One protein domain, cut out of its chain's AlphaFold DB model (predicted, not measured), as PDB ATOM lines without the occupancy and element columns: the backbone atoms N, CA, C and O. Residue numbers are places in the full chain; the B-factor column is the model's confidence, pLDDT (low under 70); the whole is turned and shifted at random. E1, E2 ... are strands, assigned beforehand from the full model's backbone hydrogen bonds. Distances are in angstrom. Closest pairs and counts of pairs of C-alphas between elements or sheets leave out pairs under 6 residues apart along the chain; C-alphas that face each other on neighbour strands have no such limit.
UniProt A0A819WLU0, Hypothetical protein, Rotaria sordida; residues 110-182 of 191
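AT A GLANCE: This is residues 110 to 182 of the 191 residues of the protein "Hypothetical protein" of Rotaria sordida (UniProt A0A819WLU0). This domain has little regular structure: a small two-stranded hairpin, E1 and E2, sits among long loops, and residues 165 to 175 stick out. Within the loop joining the strands, residues 130 to 131 pair antiparallel with 147 to 148. The printed part has 73 residues, no named helix and two strands, an antiparallel sheet E1 - E2; its class is all strand, with 6 residues in named elements. It is only just loose, close to compact, with a radius of gyration of the C-alphas of 13.8 A and spans of 40 by 27 by 22 A.

IN THESE COORDINATES: E1, residues 124 to 126, starts at C-alpha 124 (48.190, -47.198, -36.374) and is 6.3 A long. E2, residues 156 to 158, ends at C-alpha 158 (52.860, -44.788, -36.128) and is 6.4 A long.

HOW THE PARTS SIT: E1 and E2 are antiparallel at 146 degrees; N 124 and O 158 are within hydrogen-bond range at 2.8 A.

THE WHOLE: The printed part has no cut. The 29-residue link is long. Residues 134 to 143 and 181 to 182 have pLDDT under 70.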
ATOM      1  N   PHE A 110      41.867 -37.876 -34.943       91.50
ATOM      2  CA  PHE A 110      41.818 -38.806 -33.810       91.50
ATOM      3  C   PHE A 110      40.433 -38.980 -33.171       91.50
ATOM      4  O   PHE A 110      40.337 -39.409 -32.020       91.50
ATOM      5  N   ASP A 111      39.360 -38.735 -33.926       89.25
ATOM      6  CA  ASP A 111      37.990 -38.940 -33.451       89.25
ATOM      7  C   ASP A 111      37.596 -40.424 -33.532       89.25
ATOM      8  O   ASP A 111      36.833 -40.860 -34.393       89.25
ATOM      9  N   ASN A 112      38.220 -41.224 -32.665       90.69
ATOM     10  CA  ASN A 112      38.091 -42.680 -32.591       90.69
ATOM     11  C   ASN A 112      38.554 -43.445 -33.853       90.69
ATOM     12  O   ASN A 112      38.236 -44.620 -34.041       90.69
ATOM     13  N   VAL A 113      39.321 -42.784 -34.725       92.75
ATOM     14  CA  VAL A 113      39.905 -43.366 -35.941       92.75
ATOM     15  C   VAL A 113      41.355 -42.918 -36.125       92.75
ATOM     16  O   VAL A 113      41.745 -41.821 -35.728       92.75
ATOM     17  N   ALA A 114      42.178 -43.788 -36.715       93.88
ATOM     18  CA  ALA A 114      43.590 -43.519 -37.027       93.88
ATOM     19  C   ALA A 114      43.806 -43.138 -38.505       93.88
ATOM     20  O   ALA A 114      44.930 -42.889 -38.938       93.88
ATOM     21  N   THR A 115      42.725 -43.124 -39.281       94.81
ATOM     22  CA  THR A 115      42.707 -42.769 -40.699       94.81
ATOM     23  C   THR A 115      42.953 -41.272 -40.852       94.81
ATOM     24  O   THR A 115      42.375 -40.473 -40.112       94.81
ATOM     25  N   ASP A 116      43.817 -40.883 -41.786       94.75
ATOM     26  CA  ASP A 116      43.955 -39.469 -42.121       94.75
ATOM     27  C   ASP A 116      42.768 -39.009 -42.985       94.75
ATOM     28  O   ASP A 116      42.127 -39.803 -43.670       94.75
ATOM     29  N   SER A 117      42.479 -37.714 -42.990       94.50
ATOM     30  CA  SER A 117      41.297 -37.163 -43.672       94.50
ATOM     31  C   SER A 117      41.352 -37.276 -45.202       94.50
ATOM     32  O   SER A 117      40.318 -37.165 -45.858       94.50
ATOM     33  N   TYR A 118      42.536 -37.502 -45.775       94.00
ATOM     34  CA  TYR A 118      42.757 -37.718 -47.207       94.00
ATOM     35  C   TYR A 118      42.938 -39.209 -47.553       94.00
ATOM     36  O   TYR A 118      42.998 -39.559 -48.733       94.00
ATOM     37  N   GLY A 119      42.992 -40.088 -46.547       92.62
ATOM     38  CA  GLY A 119      43.035 -41.548 -46.661       92.62
ATOM     39  C   GLY A 119      44.346 -42.139 -47.185       92.62
ATOM     40  O   GLY A 119      44.395 -43.340 -47.462       92.62
ATOM     41  N   VAL A 120      45.391 -41.325 -47.350       92.62
ATOM     42  CA  VAL A 120      46.686 -41.743 -47.902       92.62
ATOM     43  C   VAL A 120      47.634 -42.224 -46.810       92.62
ATOM     44  O   VAL A 120      48.181 -43.311 -46.930       92.62
ATOM     45  N   TYR A 121      47.824 -41.443 -45.751       93.94
ATOM     46  CA  TYR A 121      48.780 -41.659 -44.665       93.94
ATOM     47  C   TYR A 121      48.065 -42.127 -43.392       93.94
ATOM     48  O   TYR A 121      48.125 -41.490 -42.341       93.94
ATOM     49  N   ASN A 122      47.373 -43.259 -43.474       94.31
ATOM     50  CA  ASN A 122      46.679 -43.823 -42.320       94.31
ATOM     51  C   ASN A 122      47.680 -44.272 -41.254       94.31
ATOM     52  O   ASN A 122      48.679 -44.927 -41.558       94.31
ATOM     53  N   GLY A 123      47.409 -43.922 -40.001       93.81
ATOM     54  CA  GLY A 123      48.241 -44.347 -38.890       93.81
ATOM     55  C   GLY A 123      47.716 -45.588 -38.186       93.81
ATOM     56  O   GLY A 123      46.638 -46.110 -38.481       93.81
ATOM     57  N   GLN A 124      48.501 -46.057 -37.224       94.81
ATOM     58  CA  GLN A 124      48.190 -47.198 -36.374       94.81
ATOM     59  C   GLN A 124      48.557 -46.883 -34.923       94.81
ATOM     60  O   GLN A 124      49.567 -46.235 -34.643       94.81
ATOM     61  N   LEU A 125      47.711 -47.342 -34.002       95.38
ATOM     62  CA  LEU A 125      47.956 -47.264 -32.566       95.38
ATOM     63  C   LEU A 125      48.875 -48.411 -32.145       95.38
ATOM     64  O   LEU A 125      48.600 -49.572 -32.448       95.38
ATOM     65  N   MET A 126      49.947 -48.090 -31.426       96.44
ATOM     66  CA  MET A 126      50.952 -49.053 -30.980       96.44
ATOM     67  C   MET A 126      50.869 -49.268 -29.468       96.44
ATOM     68  O   MET A 126      50.529 -48.355 -28.714       96.44
ATOM     69  N   ASN A 127      51.204 -50.481 -29.017       96.19
ATOM     70  CA  ASN A 127      51.277 -50.853 -27.595       96.19
ATOM     71  C   ASN A 127      49.991 -50.548 -26.807       96.19
ATOM     72  O   ASN A 127      50.019 -50.117 -25.656       96.19
ATOM     73  N   SER A 128      48.845 -50.814 -27.436       95.56
ATOM     74  CA  SER A 128      47.513 -50.574 -26.867       95.56
ATOM     75  C   SER A 128      47.219 -49.102 -26.561       95.56
ATOM     76  O   SER A 128      46.446 -48.827 -25.648       95.56
ATOM     77  N   ALA A 129      47.817 -48.160 -27.303       95.25
ATOM     78  CA  ALA A 129      47.359 -46.772 -27.295       95.25
ATOM     79  C   ALA A 129      45.854 -46.709 -27.598       95.25
ATOM     80  O   ALA A 129      45.322 -47.538 -28.342       95.25
ATOM     81  N   THR A 130      45.164 -45.735 -27.012       93.94
ATOM     82  CA  THR A 130      43.702 -45.622 -27.092       93.94
ATOM     83  C   THR A 130      43.281 -44.202 -27.419       93.94
ATOM     84  O   THR A 130      44.065 -43.262 -27.315       93.94
ATOM     85  N   TYR A 131      42.011 -44.022 -27.760       91.44
ATOM     86  CA  TYR A 131      41.399 -42.701 -27.809       91.44
ATOM     87  C   TYR A 131      40.826 -42.331 -26.441       91.44
ATOM     88  O   TYR A 131      40.310 -43.189 -25.721       91.44
ATOM     89  N   SER A 132      40.917 -41.060 -26.062       84.75
ATOM     90  CA  SER A 132      40.228 -40.539 -24.884       84.75
ATOM     91  C   SER A 132      38.721 -40.574 -25.108       84.75
ATOM     92  O   SER A 132      38.265 -40.331 -26.221       84.75
ATOM     93  N   SER A 133      37.932 -40.781 -24.058       76.62
ATOM     94  CA  SER A 133      36.484 -40.594 -24.151       76.62
ATOM     95  C   SER A 133      36.140 -39.147 -24.521       76.62
ATOM     96  O   SER A 133      36.786 -38.203 -24.056       76.62
ATOM     97  N   SER A 134      35.100 -38.965 -25.337       69.88
ATOM     98  CA  SER A 134      34.557 -37.636 -25.618       69.88
ATOM     99  C   SER A 134      34.054 -36.991 -24.325       69.88
ATOM    100  O   SER A 134      33.260 -37.602 -23.605       69.88
ATOM    101  N   SER A 135      34.481 -35.763 -24.026       66.75
ATOM    102  CA  SER A 135      34.080 -35.060 -22.805       66.75
ATOM    103  C   SER A 135      33.867 -33.570 -23.049       66.75
ATOM    104  O   SER A 135      34.681 -32.921 -23.695       66.75
ATOM    105  N   SER A 136      32.804 -33.013 -22.464       60.56
ATOM    106  CA  SER A 136      32.521 -31.573 -22.468       60.56
ATOM    107  C   SER A 136      33.291 -30.788 -21.399       60.56
ATOM    108  O   SER A 136      33.158 -29.568 -21.333       60.56
ATOM    109  N   THR A 137      34.037 -31.459 -20.514       58.28
ATOM    110  CA  THR A 137      34.751 -30.829 -19.385       58.28
ATOM    111  C   THR A 137      36.250 -30.662 -19.613       58.28
ATOM    112  O   THR A 137      36.920 -30.082 -18.760       58.28
ATOM    113  N   ILE A 138      36.789 -31.115 -20.751       60.16
ATOM    114  CA  ILE A 138      38.153 -30.761 -21.166       60.16
ATOM    115  C   ILE A 138      38.051 -29.406 -21.889       60.16
ATOM    116  O   ILE A 138      37.470 -29.349 -22.970       60.16
ATOM    117  N   PRO A 139      38.566 -28.304 -21.313       51.09
ATOM    118  CA  PRO A 139      38.112 -26.938 -21.616       51.09
ATOM    119  C   PRO A 139      38.424 -26.401 -23.027       51.09
ATOM    120  O   PRO A 139      38.084 -25.258 -23.316       51.09
ATOM    121  N   TYR A 140      39.046 -27.188 -23.909       51.59
ATOM    122  CA  TYR A 140      39.557 -26.710 -25.202       51.59
ATOM    123  C   TYR A 140      39.376 -27.674 -26.380       51.59
ATOM    124  O   TYR A 140      39.784 -27.351 -27.493       51.59
ATOM    125  N   VAL A 141      38.751 -28.831 -26.176       54.72
ATOM    126  CA  VAL A 141      38.362 -29.720 -27.275       54.72
ATOM    127  C   VAL A 141      36.851 -29.632 -27.409       54.72
ATOM    128  O   VAL A 141      36.123 -29.792 -26.435       54.72
ATOM    129  N   GLY A 142      36.365 -29.316 -28.609       56.75
ATOM    130  CA  GLY A 142      34.953 -29.497 -28.933       56.75
ATOM    131  C   GLY A 142      34.514 -30.950 -28.699       56.75
ATOM    132  O   GLY A 142      35.264 -31.785 -28.199       56.75
ATOM    133  N   GLN A 143      33.284 -31.293 -29.069       64.25
ATOM    134  CA  GLN A 143      32.868 -32.695 -28.993       64.25
ATOM    135  C   GLN A 143      33.778 -33.560 -29.884       64.25
ATOM    136  O   GLN A 143      33.915 -33.263 -31.067       64.25
ATOM    137  N   GLY A 144      34.412 -34.588 -29.314       73.62
ATOM    138  CA  GLY A 144      35.284 -35.513 -30.043       73.62
ATOM    139  C   GLY A 144      36.251 -36.269 -29.133       73.62
ATOM    140  O   GLY A 144      36.337 -35.994 -27.933       73.62
ATOM    141  N   HIS A 145      36.959 -37.238 -29.706       80.50
ATOM    142  CA  HIS A 145      38.026 -37.984 -29.037       80.50
ATOM    143  C   HIS A 145      39.402 -37.373 -29.353       80.50
ATOM    144  O   HIS A 145      39.574 -36.673 -30.348       80.50
ATOM    145  N   ALA A 146      40.396 -37.651 -28.511       85.94
ATOM    146  CA  ALA A 146      41.799 -37.339 -28.768       85.94
ATOM    147  C   ALA A 146      42.645 -38.611 -28.665       85.94
ATOM    148  O   ALA A 146      42.272 -39.566 -27.984       85.94
ATOM    149  N   LEU A 147      43.814 -38.629 -29.305       91.38
ATOM    150  CA  LEU A 147      44.797 -39.687 -29.085       91.38
ATOM    151  C   LEU A 147      45.313 -39.623 -27.640       91.38
ATOM    152  O   LEU A 147      45.781 -38.580 -27.186       91.38
ATOM    153  N   SER A 148      45.267 -40.750 -26.932       90.19
ATOM    154  CA  SER A 148      45.830 -40.906 -25.596       90.19
ATOM    155  C   SER A 148      46.978 -41.909 -25.633       90.19
ATOM    156  O   SER A 148      46.810 -43.067 -26.020       90.19
ATOM    157  N   VAL A 149      48.159 -41.440 -25.236       89.88
ATOM    158  CA  VAL A 149      49.381 -42.240 -25.150       89.88
ATOM    159  C   VAL A 149      50.030 -42.043 -23.787       89.88
ATOM    160  O   VAL A 149      50.037 -40.938 -23.243       89.88
ATOM    161  N   THR A 150      50.596 -43.113 -23.233       87.25
ATOM    162  CA  THR A 150      51.418 -43.060 -22.023       87.25
ATOM    163  C   THR A 150      52.814 -43.631 -22.247       87.25
ATOM    164  O   THR A 150      53.002 -44.721 -22.795       87.25
ATOM    165  N   ALA A 151      53.813 -42.908 -21.740       85.31
ATOM    166  CA  ALA A 151      55.205 -43.347 -21.754       85.31
ATOM    167  C   ALA A 151      55.419 -44.626 -20.924       85.31
ATOM    168  O   ALA A 151      56.246 -45.456 -21.286       85.31
ATOM    169  N   ALA A 152      54.637 -44.839 -19.856       87.81
ATOM    170  CA  ALA A 152      54.774 -46.008 -18.979       87.81
ATOM    171  C   ALA A 152      54.542 -47.346 -19.705       87.81
ATOM    172  O   ALA A 152      55.037 -48.383 -19.270       87.81
ATOM    173  N   GLN A 153      53.791 -47.322 -20.808       91.25
ATOM    174  CA  GLN A 153      53.490 -48.493 -21.637       91.25
ATOM    175  C   GLN A 153      54.165 -48.401 -23.015       91.25
ATOM    176  O   GLN A 153      53.848 -49.184 -23.906       91.25
ATOM    177  N   ASN A 154      55.090 -47.449 -23.191       90.62
ATOM    178  CA  ASN A 154      55.763 -47.165 -24.457       90.62
ATOM    179  C   ASN A 154      54.776 -46.983 -25.628       90.62
ATOM    180  O   ASN A 154      54.984 -47.496 -26.727       90.62
ATOM    181  N   GLN A 155      53.647 -46.326 -25.374       93.38
ATOM    182  CA  GLN A 155      52.602 -46.141 -26.375       93.38
ATOM    183  C   GLN A 155      52.992 -45.104 -27.414       93.38
ATOM    184  O   GLN A 155      53.595 -44.080 -27.096       93.38
ATOM    185  N   SER A 156      52.599 -45.354 -28.658       92.69
ATOM    186  CA  SER A 156      52.864 -44.443 -29.761       92.69
ATOM    187  C   SER A 156      51.799 -44.536 -30.848       92.69
ATOM    188  O   SER A 156      50.979 -45.457 -30.893       92.69
ATOM    189  N   PHE A 157      51.820 -43.541 -31.726       92.69
ATOM    190  CA  PHE A 157      51.096 -43.524 -32.984       92.69
ATOM    191  C   PHE A 157      52.116 -43.602 -34.115       92.69
ATOM    192  O   PHE A 157      53.096 -42.856 -34.116       92.69
ATOM    193  N   GLN A 158      51.905 -44.515 -35.060       92.31
ATOM    194  CA  GLN A 158      52.860 -44.788 -36.128       92.31
ATOM    195  C   GLN A 158      52.218 -44.630 -37.505       92.31
ATOM    196  O   GLN A 158      51.124 -45.130 -37.749       92.31
ATOM    197  N   VAL A 159      52.951 -44.001 -38.425       91.75
ATOM    198  CA  VAL A 159      52.612 -43.899 -39.852       91.75
ATOM    199  C   VAL A 159      53.710 -44.608 -40.636       91.75
ATOM    200  O   VAL A 159      54.815 -44.088 -40.786       91.75
ATOM    201  N   SER A 160      53.443 -45.837 -41.070       80.50
ATOM    202  CA  SER A 160      54.457 -46.707 -41.683       80.50
ATOM    203  C   SER A 160      54.292 -46.858 -43.192       80.50
ATOM    204  O   SER A 160      55.280 -47.072 -43.896       80.50
ATOM    205  N   THR A 161      53.071 -46.782 -43.724       83.94
ATOM    206  CA  THR A 161      52.824 -46.998 -45.153       83.94
ATOM    207  C   THR A 161      51.639 -46.167 -45.644       83.94
ATOM    208  O   THR A 161      50.529 -46.373 -45.157       83.94
ATOM    209  N   PRO A 162      51.852 -45.276 -46.630       88.31
ATOM    210  CA  PRO A 162      53.130 -44.900 -47.226       88.31
ATOM    211  C   PRO A 162      54.022 -44.145 -46.230       88.31
ATOM    212  O   PRO A 162      53.547 -43.436 -45.345       88.31
ATOM    213  N   PHE A 163      55.337 -44.311 -46.375       83.69
ATOM    214  CA  PHE A 163      56.311 -43.594 -45.558       83.69
ATOM    215  C   PHE A 163      56.239 -42.091 -45.847       83.69
ATOM    216  O   PHE A 163      56.387 -41.660 -46.995       83.69
ATOM    217  N   LEU A 164      56.039 -41.291 -44.802       85.81
ATOM    218  CA  LEU A 164      56.110 -39.838 -44.887       85.81
ATOM    219  C   LEU A 164      57.572 -39.400 -44.710       85.81
ATOM    220  O   LEU A 164      58.084 -39.310 -43.596       85.81
ATOM    221  N   ASN A 165      58.267 -39.162 -45.825       84.56
ATOM    222  CA  ASN A 165      59.680 -38.785 -45.813       84.56
ATOM    223  C   ASN A 165      59.872 -37.316 -45.426       84.56
ATOM    224  O   ASN A 165      59.959 -36.456 -46.294       84.56
ATOM    225  N   LEU A 166      60.005 -37.048 -44.128       85.19
ATOM    226  CA  LEU A 166      60.283 -35.709 -43.601       85.19
ATOM    227  C   LEU A 166      61.778 -35.334 -43.620       85.19
ATOM    228  O   LEU A 166      62.126 -34.179 -43.396       85.19
ATOM    229  N   ALA A 167      62.676 -36.288 -43.895       84.94
ATOM    230  CA  ALA A 167      64.125 -36.075 -43.822       84.94
ATOM    231  C   ALA A 167      64.684 -35.246 -44.991       84.94
ATOM    232  O   ALA A 167      65.754 -34.652 -44.880       84.94
ATOM    233  N   SER A 168      63.978 -35.226 -46.123       82.88
ATOM    234  CA  SER A 168      64.428 -34.574 -47.364       82.88
ATOM    235  C   SER A 168      63.445 -33.534 -47.903       82.88
ATOM    236  O   SER A 168      63.645 -33.001 -48.994       82.88
ATOM    237  N   THR A 169      62.398 -33.218 -47.141       83.81
ATOM    238  CA  THR A 169      61.364 -32.253 -47.521       83.81
ATOM    239  C   THR A 169      61.141 -31.260 -46.394       83.81
ATOM    240  O   THR A 169      61.045 -31.659 -45.239       83.81
ATOM    241  N   SER A 170      61.002 -29.975 -46.715       88.62
ATOM    242  CA  SER A 170      60.523 -28.995 -45.738       88.62
ATOM    243  C   SER A 170      59.084 -29.315 -45.338       88.62
ATOM    244  O   SER A 170      58.267 -29.655 -46.192       88.62
ATOM    245  N   PHE A 171      58.774 -29.190 -44.053       89.44
ATOM    246  CA  PHE A 171      57.451 -29.484 -43.517       89.44
ATOM    247  C   PHE A 171      57.079 -28.511 -42.398       89.44
ATOM    248  O   PHE A 171      57.946 -27.899 -41.773       89.44
ATOM    249  N   THR A 172      55.779 -28.423 -42.131       91.19
ATOM    250  CA  THR A 172      55.204 -27.743 -40.968       91.19
ATOM    251  C   THR A 172      54.306 -28.740 -40.251       91.19
ATOM    252  O   THR A 172      53.555 -29.461 -40.905       91.19
ATOM    253  N   ILE A 173      54.385 -28.786 -38.921       89.38
ATOM    254  CA  ILE A 173      53.492 -29.589 -38.081       89.38
ATOM    255  C   ILE A 173      52.711 -28.640 -37.182       89.38
ATOM    256  O   ILE A 173      53.292 -27.757 -36.553       89.38
ATOM    257  N   GLU A 174      51.403 -28.858 -37.111       90.25
ATOM    258  CA  GLU A 174      50.497 -28.203 -36.175       90.25
ATOM    259  C   GLU A 174      49.781 -29.287 -35.365       90.25
ATOM    260  O   GLU A 174      49.263 -30.251 -35.931       90.25
ATOM    261  N   ALA A 175      49.806 -29.163 -34.037       86.81
ATOM    262  CA  ALA A 175      49.193 -30.124 -33.129       86.81
ATOM    263  C   ALA A 175      48.757 -29.446 -31.826       86.81
ATOM    264  O   ALA A 175      49.435 -28.551 -31.318       86.81
ATOM    265  N   TRP A 176      47.660 -29.937 -31.249       83.50
ATOM    266  CA  TRP A 176      47.190 -29.562 -29.917       83.50
ATOM    267  C   TRP A 176      47.484 -30.707 -28.957       83.50
ATOM    268  O   TRP A 176      47.004 -31.822 -29.153       83.50
ATOM    269  N   ILE A 177      48.291 -30.440 -27.930       81.38
ATOM    270  CA  ILE A 177      48.762 -31.464 -26.995       81.38
ATOM    271  C   ILE A 177      48.406 -31.058 -25.579       81.38
ATOM    272  O   ILE A 177      48.719 -29.956 -25.130       81.38
ATOM    273  N   TYR A 178      47.794 -31.996 -24.864       78.25
ATOM    274  CA  TYR A 178      47.478 -31.868 -23.452       78.25
ATOM    275  C   TYR A 178      48.334 -32.863 -22.684       78.25
ATOM    276  O   TYR A 178      48.156 -34.073 -22.808       78.25
ATOM    277  N   SER A 179      49.277 -32.351 -21.899       77.00
ATOM    278  CA  SER A 179      50.064 -33.175 -20.989       77.00
ATOM    279  C   SER A 179      49.469 -33.121 -19.588       77.00
ATOM    280  O   SER A 179      49.139 -32.045 -19.089       77.00
ATOM    281  N   THR A 180      49.344 -34.279 -18.945       71.88
ATOM    282  CA  THR A 180      48.914 -34.379 -17.544       71.88
ATOM    283  C   THR A 180      50.076 -34.178 -16.572       71.88
ATOM    284  O   THR A 180      49.855 -33.712 -15.456       71.88
ATOM    285  N   ILE A 181      51.309 -34.501 -16.982       69.81
ATOM    286  CA  ILE A 181      52.539 -34.320 -16.202       69.81
ATOM    287  C   ILE A 181      53.677 -33.978 -17.171       69.81
ATOM    288  O   ILE A 181      54.000 -34.760 -18.062       69.81
ATOM    289  N   VAL A 182      54.319 -32.824 -16.980       63.44
ATOM    290  CA  VAL A 182      55.541 -32.454 -17.708       63.44
ATOM    291  C   VAL A 182      56.716 -32.558 -16.743       63.44
ATOM    292  O   VAL A 182      56.898 -31.704 -15.880       63.44
TER     293      VAL A 182